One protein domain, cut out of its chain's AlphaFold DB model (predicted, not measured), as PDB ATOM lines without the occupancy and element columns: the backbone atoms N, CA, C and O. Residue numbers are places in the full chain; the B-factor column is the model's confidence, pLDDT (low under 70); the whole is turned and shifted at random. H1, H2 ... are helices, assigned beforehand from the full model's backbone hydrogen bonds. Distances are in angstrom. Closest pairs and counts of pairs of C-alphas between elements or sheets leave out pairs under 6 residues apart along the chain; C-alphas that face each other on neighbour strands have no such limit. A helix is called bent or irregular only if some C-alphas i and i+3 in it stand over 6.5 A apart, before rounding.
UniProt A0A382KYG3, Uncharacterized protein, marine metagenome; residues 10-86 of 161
ATOM      1  N   GLN A  10     -60.296   4.521  21.653       86.38
ATOM      2  CA  GLN A  10     -60.158   4.242  20.227       86.38
ATOM      3  C   GLN A  10     -60.988   5.229  19.403       86.38
ATOM      4  O   GLN A  10     -60.436   5.866  18.518       86.38
ATOM      5  N   MET A  11     -62.244   5.469  19.786       87.25
ATOM      6  CA  MET A  11     -63.097   6.466  19.125       87.25
ATOM      7  C   MET A  11     -62.478   7.865  19.154       87.25
ATOM      8  O   MET A  11     -62.529   8.580  18.164       87.25
ATOM      9  N   MET A  12     -61.845   8.251  20.267       87.06
ATOM     10  CA  MET A  12     -61.131   9.530  20.349       87.06
ATOM     11  C   MET A  12     -59.970   9.611  19.353       87.06
ATOM     12  O   MET A  12     -59.765  10.652  18.734       87.06
ATOM     13  N   LYS A  13     -59.208   8.522  19.184       86.81
ATOM     14  CA  LYS A  13     -58.129   8.469  18.190       86.81
ATOM     15  C   LYS A  13     -58.679   8.547  16.775       86.81
ATOM     16  O   LYS A  13     -58.135   9.305  15.985       86.81
ATOM     17  N   ASP A  14     -59.739   7.805  16.488       89.81
ATOM     18  CA  ASP A  14     -60.358   7.761  15.163       89.81
ATOM     19  C   ASP A  14     -60.947   9.126  14.773       89.81
ATOM     20  O   ASP A  14     -60.917   9.502  13.607       89.81
ATOM     21  N   GLU A  15     -61.412   9.899  15.757       87.88
ATOM     22  CA  GLU A  15     -61.945  11.247  15.555       87.88
ATOM     23  C   GLU A  15     -60.847  12.300  15.341       87.88
ATOM     24  O   GLU A  15     -60.960  13.189  14.499       87.88
ATOM     25  N   VAL A  16     -59.763  12.210  16.112       88.06
ATOM     26  CA  VAL A  16     -58.700  13.222  16.141       88.06
ATOM     27  C   VAL A  16     -57.634  12.977  15.063       88.06
ATOM     28  O   VAL A  16     -57.057  13.932  14.543       88.06
ATOM     29  N   ALA A  17     -57.374  11.721  14.691       87.88
ATOM     30  CA  ALA A  17     -56.402  11.351  13.660       87.88
ATOM     31  C   ALA A  17     -56.613  12.047  12.299       87.88
ATOM     32  O   ALA A  17     -55.644  12.630  11.807       87.88
ATOM     33  N   PRO A  18     -57.823  12.069  11.698       89.50
ATOM     34  CA  PRO A  18     -58.022  12.726  10.405       89.50
ATOM     35  C   PRO A  18     -57.797  14.241  10.481       89.50
ATOM     36  O   PRO A  18     -57.272  14.833   9.542       89.50
ATOM     37  N   LEU A  19     -58.116  14.874  11.616       87.81
ATOM     38  CA  LEU A  19     -57.877  16.306  11.811       87.81
ATOM     39  C   LEU A  19     -56.373  16.627  11.863       87.81
ATOM     40  O   LEU A  19     -55.929  17.633  11.310       87.81
ATOM     41  N   TRP A  20     -55.565  15.756  12.478       86.31
ATOM     42  CA  TRP A  20     -54.104  15.883  12.442       86.31
ATOM     43  C   TRP A  20     -53.528  15.678  11.039       86.31
ATOM     44  O   TRP A  20     -52.560  16.346  10.670       86.31
ATOM     45  N   GLU A  21     -54.095  14.769  10.245       89.38
ATOM     46  CA  GLU A  21     -53.697  14.585   8.846       89.38
ATOM     47  C   GLU A  21     -54.024  15.816   7.995       89.38
ATOM     48  O   GLU A  21     -53.186  16.249   7.200       89.38
ATOM     49  N   GLU A  22     -55.189  16.432   8.208       87.69
ATOM     50  CA  GLU A  22     -55.572  17.691   7.561       87.69
ATOM     51  C   GLU A  22     -54.599  18.822   7.926       87.69
ATOM     52  O   GLU A  22     -54.057  19.489   7.038       87.69
ATOM     53  N   LEU A  23     -54.294  18.983   9.220       87.12
ATOM     54  CA  LEU A  23     -53.339  19.980   9.707       87.12
ATOM     55  C   LEU A  23     -51.964  19.815   9.046       87.12
ATOM     56  O   LEU A  23     -51.384  20.780   8.544       87.12
ATOM     57  N   ARG A  24     -51.458  18.578   8.995       87.75
ATOM     58  CA  ARG A  24     -50.153  18.262   8.397       87.75
ATOM     59  C   ARG A  24     -50.139  18.427   6.887       87.75
ATOM     60  O   ARG A  24     -49.119  18.838   6.344       87.75
ATOM     61  N   THR A  25     -51.247  18.139   6.212       89.19
ATOM     62  CA  THR A  25     -51.373  18.347   4.764       89.19
ATOM     63  C   THR A  25     -51.345  19.835   4.430       89.19
ATOM     64  O   THR A  25     -50.704  20.242   3.463       89.19
ATOM     65  N   LYS A  26     -52.006  20.660   5.249       85.38
ATOM     66  CA  LYS A  26     -52.147  22.098   5.008       85.38
ATOM     67  C   LYS A  26     -50.913  22.904   5.414       85.38
ATOM     68  O   LYS A  26     -50.487  23.788   4.673       85.38
ATOM     69  N   TRP A  27     -50.336  22.598   6.573       81.81
ATOM     70  CA  TRP A  27     -49.302  23.426   7.205       81.81
ATOM     71  C   TRP A  27     -47.978  22.689   7.462       81.81
ATOM     72  O   TRP A  27     -46.985  23.307   7.857       81.81
ATOM     73  N   GLY A  28     -47.927  21.378   7.210       83.38
ATOM     74  CA  GLY A  28     -46.782  20.527   7.531       83.38
ATOM     75  C   GLY A  28     -46.686  20.171   9.019       83.38
ATOM     76  O   GLY A  28     -47.408  20.692   9.864       83.38
ATOM     77  N   GLN A  29     -45.734  19.298   9.366       83.38
ATOM     78  CA  GLN A  29     -45.523  18.799  10.741       83.38
ATOM     79  C   GLN A  29     -45.041  19.854  11.747       83.38
ATOM     80  O   GLN A  29     -45.002  19.599  12.948       83.38
ATOM     81  N   LYS A  30     -44.649  21.049  11.286       80.69
ATOM     82  CA  LYS A  30     -44.153  22.119  12.165       80.69
ATOM     83  C   LYS A  30     -45.201  22.538  13.204       80.69
ATOM     84  O   LYS A  30     -44.829  22.951  14.298       80.69
ATOM     85  N   TYR A  31     -46.479  22.410  12.857       79.75
ATOM     86  CA  TYR A  31     -47.601  22.837  13.685       79.75
ATOM     87  C   TYR A  31     -48.176  21.722  14.560       79.75
ATOM     88  O   TYR A  31     -49.170  21.941  15.232       79.75
ATOM     89  N   ASP A  32     -47.528  20.555  14.640       78.00
ATOM     90  CA  ASP A  32     -47.943  19.491  15.566       78.00
ATOM     91  C   ASP A  32     -47.889  19.957  17.042       78.00
ATOM     92  O   ASP A  32     -48.666  19.504  17.883       78.00
ATOM     93  N   PHE A  33     -46.995  20.901  17.363       75.75
ATOM     94  CA  PHE A  33     -46.742  21.385  18.729       75.75
ATOM     95  C   PHE A  33     -46.852  22.910  18.881       75.75
ATOM     96  O   PHE A  33     -46.374  23.466  19.870       75.75
ATOM     97  N   SER A  34     -47.445  23.603  17.910       77.00
ATOM     98  CA  SER A  34     -47.608  25.058  17.950       77.00
ATOM     99  C   SER A  34     -48.932  25.470  17.333       77.00
ATOM    100  O   SER A  34     -49.337  24.868  16.342       77.00
ATOM    101  N   SER A  35     -49.529  26.546  17.842       76.38
ATOM    102  CA  SER A  35     -50.739  27.126  17.264       76.38
ATOM    103  C   SER A  35     -50.540  27.432  15.779       76.38
ATOM    104  O   SER A  35     -49.556  28.062  15.375       76.38
ATOM    105  N   ASP A  36     -51.464  26.948  14.962       79.88
ATOM    106  CA  ASP A  36     -51.540  27.247  13.542       79.88
ATOM    107  C   ASP A  36     -52.328  28.548  13.301       79.88
ATOM    108  O   ASP A  36     -53.087  28.985  14.169       79.88
ATOM    109  N   PRO A  37     -52.170  29.185  12.127       75.31
ATOM    110  CA  PRO A  37     -52.855  30.439  11.814       75.31
ATOM    111  C   PRO A  37     -54.386  30.349  11.843       75.31
ATOM    112  O   PRO A  37     -55.041  31.365  12.065       75.31
ATOM    113  N   ASP A  38     -54.944  29.153  11.633       79.81
ATOM    114  CA  ASP A  38     -56.386  28.932  11.525       79.81
ATOM    115  C   ASP A  38     -57.007  28.392  12.828       79.81
ATOM    116  O   ASP A  38     -58.218  28.177  12.886       79.81
ATOM    117  N   GLY A  39     -56.203  28.162  13.875       84.00
ATOM    118  CA  GLY A  39     -56.655  27.608  15.156       84.00
ATOM    119  C   GLY A  39     -57.118  26.145  15.090       84.00
ATOM    120  O   GLY A  39     -57.833  25.676  15.979       84.00
ATOM    121  N   LEU A  40     -56.743  25.408  14.042       84.81
ATOM    122  CA  LEU A  40     -57.120  24.011  13.839       84.81
ATOM    123  C   LEU A  40     -56.447  23.086  14.870       84.81
ATOM    124  O   LEU A  40     -57.080  22.154  15.358       84.81
ATOM    125  N   HIS A  41     -55.217  23.394  15.284       86.94
ATOM    126  CA  HIS A  41     -54.488  22.746  16.380       86.94
ATOM    127  C   HIS A  41     -55.244  22.856  17.703       86.94
ATOM    128  O   HIS A  41     -55.511  21.849  18.363       86.94
ATOM    129  N   ASP A  42     -55.659  24.071  18.058       88.19
ATOM    130  CA  ASP A  42     -56.406  24.328  19.288       88.19
ATOM    131  C   ASP A  42     -57.760  23.615  19.247       88.19
ATOM    132  O   ASP A  42     -58.154  22.959  20.215       88.19
ATOM    133  N   ARG A  43     -58.444  23.646  18.095       87.88
ATOM    134  CA  ARG A  43     -59.690  22.902  17.888       87.88
ATOM    135  C   ARG A  43     -59.498  21.401  18.098       87.88
ATOM    136  O   ARG A  43     -60.310  20.797  18.796       87.88
ATOM    137  N   ILE A  44     -58.438  20.804  17.553       89.12
ATOM    138  CA  ILE A  44     -58.125  19.381  17.746       89.12
ATOM    139  C   ILE A  44     -57.937  19.057  19.229       89.12
ATOM    140  O   ILE A  44     -58.531  18.103  19.743       89.12
ATOM    141  N   ASN A  45     -57.155  19.873  19.937       90.44
ATOM    142  CA  ASN A  45     -56.914  19.687  21.365       90.44
ATOM    143  C   ASN A  45     -58.211  19.802  22.174       90.44
ATOM    144  O   ASN A  45     -58.455  18.993  23.071       90.44
ATOM    145  N   HIS A  46     -59.076  20.758  21.833       91.94
ATOM    146  CA  HIS A  46     -60.378  20.916  22.471       91.94
ATOM    147  C   HIS A  46     -61.329  19.752  22.177       91.94
ATOM    148  O   HIS A  46     -62.039  19.326  23.086       91.94
ATOM    149  N   VAL A  47     -61.329  19.198  20.961       91.62
ATOM    150  CA  VAL A  47     -62.122  18.002  20.620       91.62
ATOM    151  C   VAL A  47     -61.653  16.809  21.452       91.62
ATOM    152  O   VAL A  47     -62.461  16.198  22.151       91.62
ATOM    153  N   GLY A  48     -60.346  16.528  21.473       90.88
ATOM    154  CA  GLY A  48     -59.783  15.437  22.275       90.88
ATOM    155  C   GLY A  48     -60.053  15.608  23.774       90.88
ATOM    156  O   GLY A  48     -60.486  14.670  24.448       90.88
ATOM    157  N   HIS A  49     -59.876  16.826  24.300       90.88
ATOM    158  CA  HIS A  49     -60.164  17.121  25.702       90.88
ATOM    159  C   HIS A  49     -61.654  16.957  26.025       90.88
ATOM    160  O   HIS A  49     -62.001  16.312  27.014       90.88
ATOM    161  N   GLY A  50     -62.543  17.478  25.175       91.38
ATOM    162  CA  GLY A  50     -63.988  17.389  25.357       91.38
ATOM    163  C   GLY A  50     -64.507  15.949  25.309       91.38
ATOM    164  O   GLY A  50     -65.294  15.561  26.172       91.38
ATOM    165  N   MET A  51     -64.003  15.121  24.388       90.62
ATOM    166  CA  MET A  51     -64.305  13.683  24.357       90.62
ATOM    167  C   MET A  51     -63.830  12.975  25.631       90.62
ATOM    168  O   MET A  51     -64.553  12.147  26.184       90.62
ATOM    169  N   GLY A  52     -62.648  13.333  26.146       89.00
ATOM    170  CA  GLY A  52     -62.143  12.807  27.416       89.00
ATOM    171  C   GLY A  52     -63.027  13.189  28.605       89.00
ATOM    172  O   GLY A  52     -63.283  12.363  29.478       89.00
ATOM    173  N   VAL A  53     -63.555  14.416  28.623       89.12
ATOM    174  CA  VAL A  53     -64.515  14.865  29.642       89.12
ATOM    175  C   VAL A  53     -65.818  14.068  29.561       89.12
ATOM    176  O   VAL A  53     -66.316  13.627  30.599       89.12
ATOM    177  N   LEU A  54     -66.352  13.854  28.355       87.75
ATOM    178  CA  LEU A  54     -67.583  13.089  28.139       87.75
ATOM    179  C   LEU A  54     -67.425  11.607  28.507       87.75
ATOM    180  O   LEU A  54     -68.317  11.047  29.135       87.75
ATOM    181  N   MET A  55     -66.266  10.997  28.241       87.38
ATOM    182  CA  MET A  55     -65.967   9.612  28.633       87.38
ATOM    183  C   MET A  55     -66.143   9.358  30.142       87.38
ATOM    184  O   MET A  55     -66.571   8.280  30.548       87.38
ATOM    185  N   TYR A  56     -65.844  10.344  30.994       82.62
ATOM    186  CA  TYR A  56     -66.019  10.231  32.450       82.62
ATOM    187  C   TYR A  56     -67.314  10.868  32.974       82.62
ATOM    188  O   TYR A  56     -67.573  10.836  34.179       82.62
ATOM    189  N   TRP A  57     -68.127  11.467  32.105       79.88
ATOM    190  CA  TRP A  57     -69.279  12.269  32.507       79.88
ATOM    191  C   TRP A  57     -70.464  11.436  33.011       79.88
ATOM    192  O   TRP A  57     -71.099  11.857  33.980       79.88
ATOM    193  N   GLU A  58     -70.704  10.234  32.471       67.44
ATOM    194  CA  GLU A  58     -71.819   9.365  32.905       67.44
ATOM    195  C   GLU A  58     -71.805   9.065  34.413       67.44
ATOM    196  O   GLU A  58     -72.853   8.905  35.031       67.44
ATOM    197  N   ARG A  59     -70.624   9.065  35.049       62.97
ATOM    198  CA  ARG A  59     -70.485   8.845  36.500       62.97
ATOM    199  C   ARG A  59     -70.897  10.042  37.358       62.97
ATOM    200  O   ARG A  59     -71.101   9.884  38.559       62.97
ATOM    201  N   HIS A  60     -70.957  11.239  36.779       63.88
ATOM    202  CA  HIS A  60     -71.139  12.497  37.506       63.88
ATOM    203  C   HIS A  60     -72.490  13.178  37.236       63.88
ATOM    204  O   HIS A  60     -72.924  13.979  38.065       63.88
ATOM    205  N   GLY A  61     -73.157  12.859  36.122       66.38
ATOM    206  CA  GLY A  61     -74.459  13.420  35.753       66.38
ATOM    207  C   GLY A  61     -74.453  14.932  35.460       66.38
ATOM    208  O   GLY A  61     -73.411  15.596  35.442       66.38
ATOM    209  N   GLY A  62     -75.646  15.495  35.232       73.62
ATOM    210  CA  GLY A  62     -75.874  16.924  34.954       73.62
ATOM    211  C   GLY A  62     -75.675  17.330  33.487       73.62
ATOM    212  O   GLY A  62     -75.182  16.547  32.692       73.62
ATOM    213  N   ALA A  63     -76.055  18.560  33.123       81.94
ATOM    214  CA  ALA A  63     -76.044  19.018  31.729       81.94
ATOM    215  C   ALA A  63     -74.633  18.978  31.080       81.94
ATOM    216  O   ALA A  63     -73.697  19.582  31.630       81.94
ATOM    217  N   PRO A  64     -74.471  18.348  29.897       83.12
ATOM    218  CA  PRO A  64     -73.174  18.158  29.246       83.12
ATOM    219  C   PRO A  64     -72.535  19.491  28.845       83.12
ATOM    220  O   PRO A  64     -71.345  19.695  29.080       83.12
ATOM    221  N   MET A  65     -73.330  20.461  28.380       85.81
ATOM    222  CA  MET A  65     -72.846  21.802  28.031       85.81
ATOM    223  C   MET A  65     -72.206  22.520  29.226       85.81
ATOM    224  O   MET A  65     -71.130  23.111  29.121       85.81
ATOM    225  N   ARG A  66     -72.827  22.423  30.409       83.25
ATOM    226  CA  ARG A  66     -72.275  23.004  31.641       83.25
ATOM    227  C   ARG A  66     -70.963  22.332  32.029       83.25
ATOM    228  O   ARG A  66     -70.042  23.005  32.492       83.25
ATOM    229  N   ARG A  67     -70.885  21.009  31.857       85.94
ATOM    230  CA  ARG A  67     -69.676  20.244  32.153       85.94
ATOM    231  C   ARG A  67     -68.550  20.659  31.213       85.94
ATOM    232  O   ARG A  67     -67.524  21.101  31.710       85.94
ATOM    233  N   LEU A  68     -68.759  20.623  29.901       88.62
ATOM    234  CA  LEU A  68     -67.747  20.978  28.903       88.62
ATOM    235  C   LEU A  68     -67.221  22.410  29.099       88.62
ATOM    236  O   LEU A  68     -66.009  22.615  29.148       88.62
ATOM    237  N   ARG A  69     -68.107  23.380  29.364       87.19
ATOM    238  CA  ARG A  69     -67.692  24.758  29.690       87.19
ATOM    239  C   ARG A  69     -66.834  24.856  30.952       87.19
ATOM    240  O   ARG A  69     -65.900  25.649  30.985       87.19
ATOM    241  N   SER A  70     -67.110  24.054  31.985       87.81
ATOM    242  CA  SER A  70     -66.297  24.058  33.214       87.81
ATOM    243  C   SER A  70     -64.864  23.552  33.013       87.81
ATOM    244  O   SER A  70     -64.002  23.862  33.829       87.81
ATOM    245  N   PHE A  71     -64.603  22.831  31.916       88.44
ATOM    246  CA  PHE A  71     -63.267  22.392  31.498       88.44
ATOM    247  C   PHE A  71     -62.647  23.301  30.426       88.44
ATOM    248  O   PHE A  71     -61.642  22.945  29.821       88.44
ATOM    249  N   GLY A  72     -63.229  24.479  30.175       88.75
ATOM    250  CA  GLY A  72     -62.679  25.436  29.214       88.75
ATOM    251  C   GLY A  72     -62.822  25.010  27.751       88.75
ATOM    252  O   GLY A  72     -62.088  25.514  26.906       88.75
ATOM    253  N   ILE A  73     -63.747  24.096  27.436       91.19
ATOM    254  CA  ILE A  73     -64.052  23.738  26.047       91.19
ATOM    255  C   ILE A  73     -64.841  24.886  25.393       91.19
ATOM    256  O   ILE A  73     -65.876  25.286  25.945       91.19
ATOM    257  N   PRO A  74     -64.400  25.411  24.232       89.94
ATOM    258  CA  PRO A  74     -65.135  26.431  23.490       89.94
ATOM    259  C   PRO A  74     -66.554  25.979  23.139       89.94
ATOM    260  O   PRO A  74     -66.789  24.806  22.851       89.94
ATOM    261  N   THR A  75     -67.499  26.922  23.122       88.12
ATOM    262  CA  THR A  75     -68.928  26.652  22.878       88.12
ATOM    263  C   THR A  75     -69.171  25.869  21.587       88.12
ATOM    264  O   THR A  75     -69.952  24.928  21.604       88.12
ATOM    265  N   GLU A  76     -68.475  26.214  20.503       88.62
ATOM    266  CA  GLU A  76     -68.624  25.562  19.193       88.62
ATOM    267  C   GLU A  76     -68.216  24.084  19.236       88.62
ATOM    268  O   GLU A  76     -68.925  23.215  18.735       88.62
ATOM    269  N   VAL A  77     -67.098  23.783  19.902       89.75
ATOM    270  CA  VAL A  77     -66.616  22.408  20.084       89.75
ATOM    271  C   VAL A  77     -67.540  21.640  21.024       89.75
ATOM    272  O   VAL A  77     -67.837  20.474  20.787       89.75
ATOM    273  N   ALA A  78     -68.024  22.291  22.083       88.31
ATOM    274  CA  ALA A  78     -68.945  21.666  23.020       88.31
ATOM    275  C   ALA A  78     -70.272  21.291  22.350       88.31
ATOM    276  O   ALA A  78     -70.760  20.186  22.562       88.31
ATOM    277  N   GLN A  79     -70.821  22.181  21.522       88.25
ATOM    278  CA  GLN A  79     -72.041  21.929  20.765       88.25
ATOM    279  C   GLN A  79     -71.858  20.759  19.793       88.25
ATOM    280  O   GLN A  79     -72.631  19.810  19.845       88.25
ATOM    281  N   TYR A  80     -70.772  20.770  19.013       89.81
ATOM    282  CA  TYR A  80     -70.414  19.669  18.118       89.81
ATOM    283  C   TYR A  80     -70.358  18.308  18.837       89.81
ATOM    284  O   TYR A  80     -70.896  17.314  18.353       89.81
ATOM    285  N   LEU A  81     -69.721  18.252  20.011       88.62
ATOM    286  CA  LEU A  81     -69.595  17.010  20.777       88.62
ATOM    287  C   LEU A  81     -70.933  16.529  21.352       88.62
ATOM    288  O   LEU A  81     -71.161  15.324  21.418       88.62
ATOM    289  N   ILE A  82     -71.803  17.449  21.771       87.12
ATOM    290  CA  ILE A  82     -73.137  17.114  22.283       87.12
ATOM    291  C   ILE A  82     -73.999  16.555  21.155       87.12
ATOM    292  O   ILE A  82     -74.538  15.466  21.309       87.12
ATOM    293  N   GLU A  83     -74.060  17.244  20.015       87.06
ATOM    294  CA  GLU A  83     -74.821  16.801  18.838       87.06
ATOM    295  C   GLU A  83     -74.374  15.415  18.352       87.06
ATOM    296  O   GLU A  83     -75.187  14.612  17.904       87.06
ATOM    297  N   LYS A  84     -73.073  15.118  18.451       86.69
ATOM    298  CA  LYS A  84     -72.501  13.869  17.944       86.69
ATOM    299  C   LYS A  84     -72.565  12.693  18.921       86.69
ATOM    300  O   LYS A  84     -72.670  11.555  18.468       86.69
ATOM    301  N   TYR A  85     -72.442  12.930  20.229       85.94
ATOM    302  CA  TYR A  85     -72.253  11.855  21.218       85.94
ATOM    303  C   TYR A  85     -73.312  11.799  22.321       85.94
ATOM    304  O   TYR A  85     -73.362  10.805  23.052       85.94
ATOM    305  N   CYS A  86     -74.154  12.818  22.480       82.44
ATOM    306  CA  CYS A  86     -75.247  12.796  23.447       82.44
ATOM    307  C   CYS A  86     -76.556  12.413  22.755       82.44
ATOM    308  O   CYS A  86     -76.794  12.775  21.606       82.44
TER     309      CYS A  86
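This is residues 10 to 86 of the 161 residues of an uncharacterized protein of marine metagenome (UniProt A0A382KYG3). Two long helices, H1 and H3, lie side by side and run opposite ways; a helical hairpin of H4 and H5 packs on H3, while short H2 packs on H1 at the other end of the domain. The loop residues 58 to 63 stick out beyond H4. The printed part has 77 residues with five named helices, H1 to H5 in chain order, and no named strand: all helix. It is compact, with a radius of gyration of the C-alphas of 13.2 A, yet elongated, spanning 40 by 23 by 19 A.

Start at H1, residues 10 to 27, which touches H3, residues 40 to 55, at a shallow tilt of 4 degrees, opposite ways; their closest C-alphas, Met 12 and Gly 48, are 6.4 A apart. With residues 20 to 24 alone, H1 touches H2, residues 29 to 33; the closest C-alphas, Arg 24 and Tyr 31, are 7.4 A apart. H3 is the hub, touching three helices. It touches H5, residues 75 to 85, at a steep tilt of 49 degrees, the same way; the closest C-alphas, Val 47 and Val 77, are 6.3 A apart. With residues 50 to 54 alone it touches H4, residues 64 to 70, closest at the C-alphas of Gly 50 and Leu 68, 6.3 A. H4 and H5 form a hairpin, at 35.3 degrees only just a steep tilt; their closest C-alphas, Leu 68 and Ala 78, are 6.0 A apart. H1 and H2 are each apart from H4 and H5. In H3, H4 and H5 every O i to N i+4 pair is within hydrogen-bond range, in H1 12 of 14, and in H2 0 of 1, beside 1 of 2 O i to N i+3 pairs.

Find C-alpha 10 at (-60.158, 4.242, 20.227); from there H1 runs 25.6 A to Trp 27. H1 is only just irregular, with C-alphas 15 and 18 6.6 A apart, and H2, 8.5 A long, is irregular, with C-alphas 30 and 33 7.1 A apart. H3 runs 22.5 A from Leu 40, H4 9.9 A from Pro 64, and H5 15.3 A from Thr 75 to C-alpha 85 at (-72.253, 11.855, 21.218).

The two C-alphas farthest apart, those of Gly 28 and Gly 61, are 40.2 A apart. The printed part has no cut and no long link. Look for pLDDT under 70 at residues 58 to 61; the mean of the printed part is 85.0.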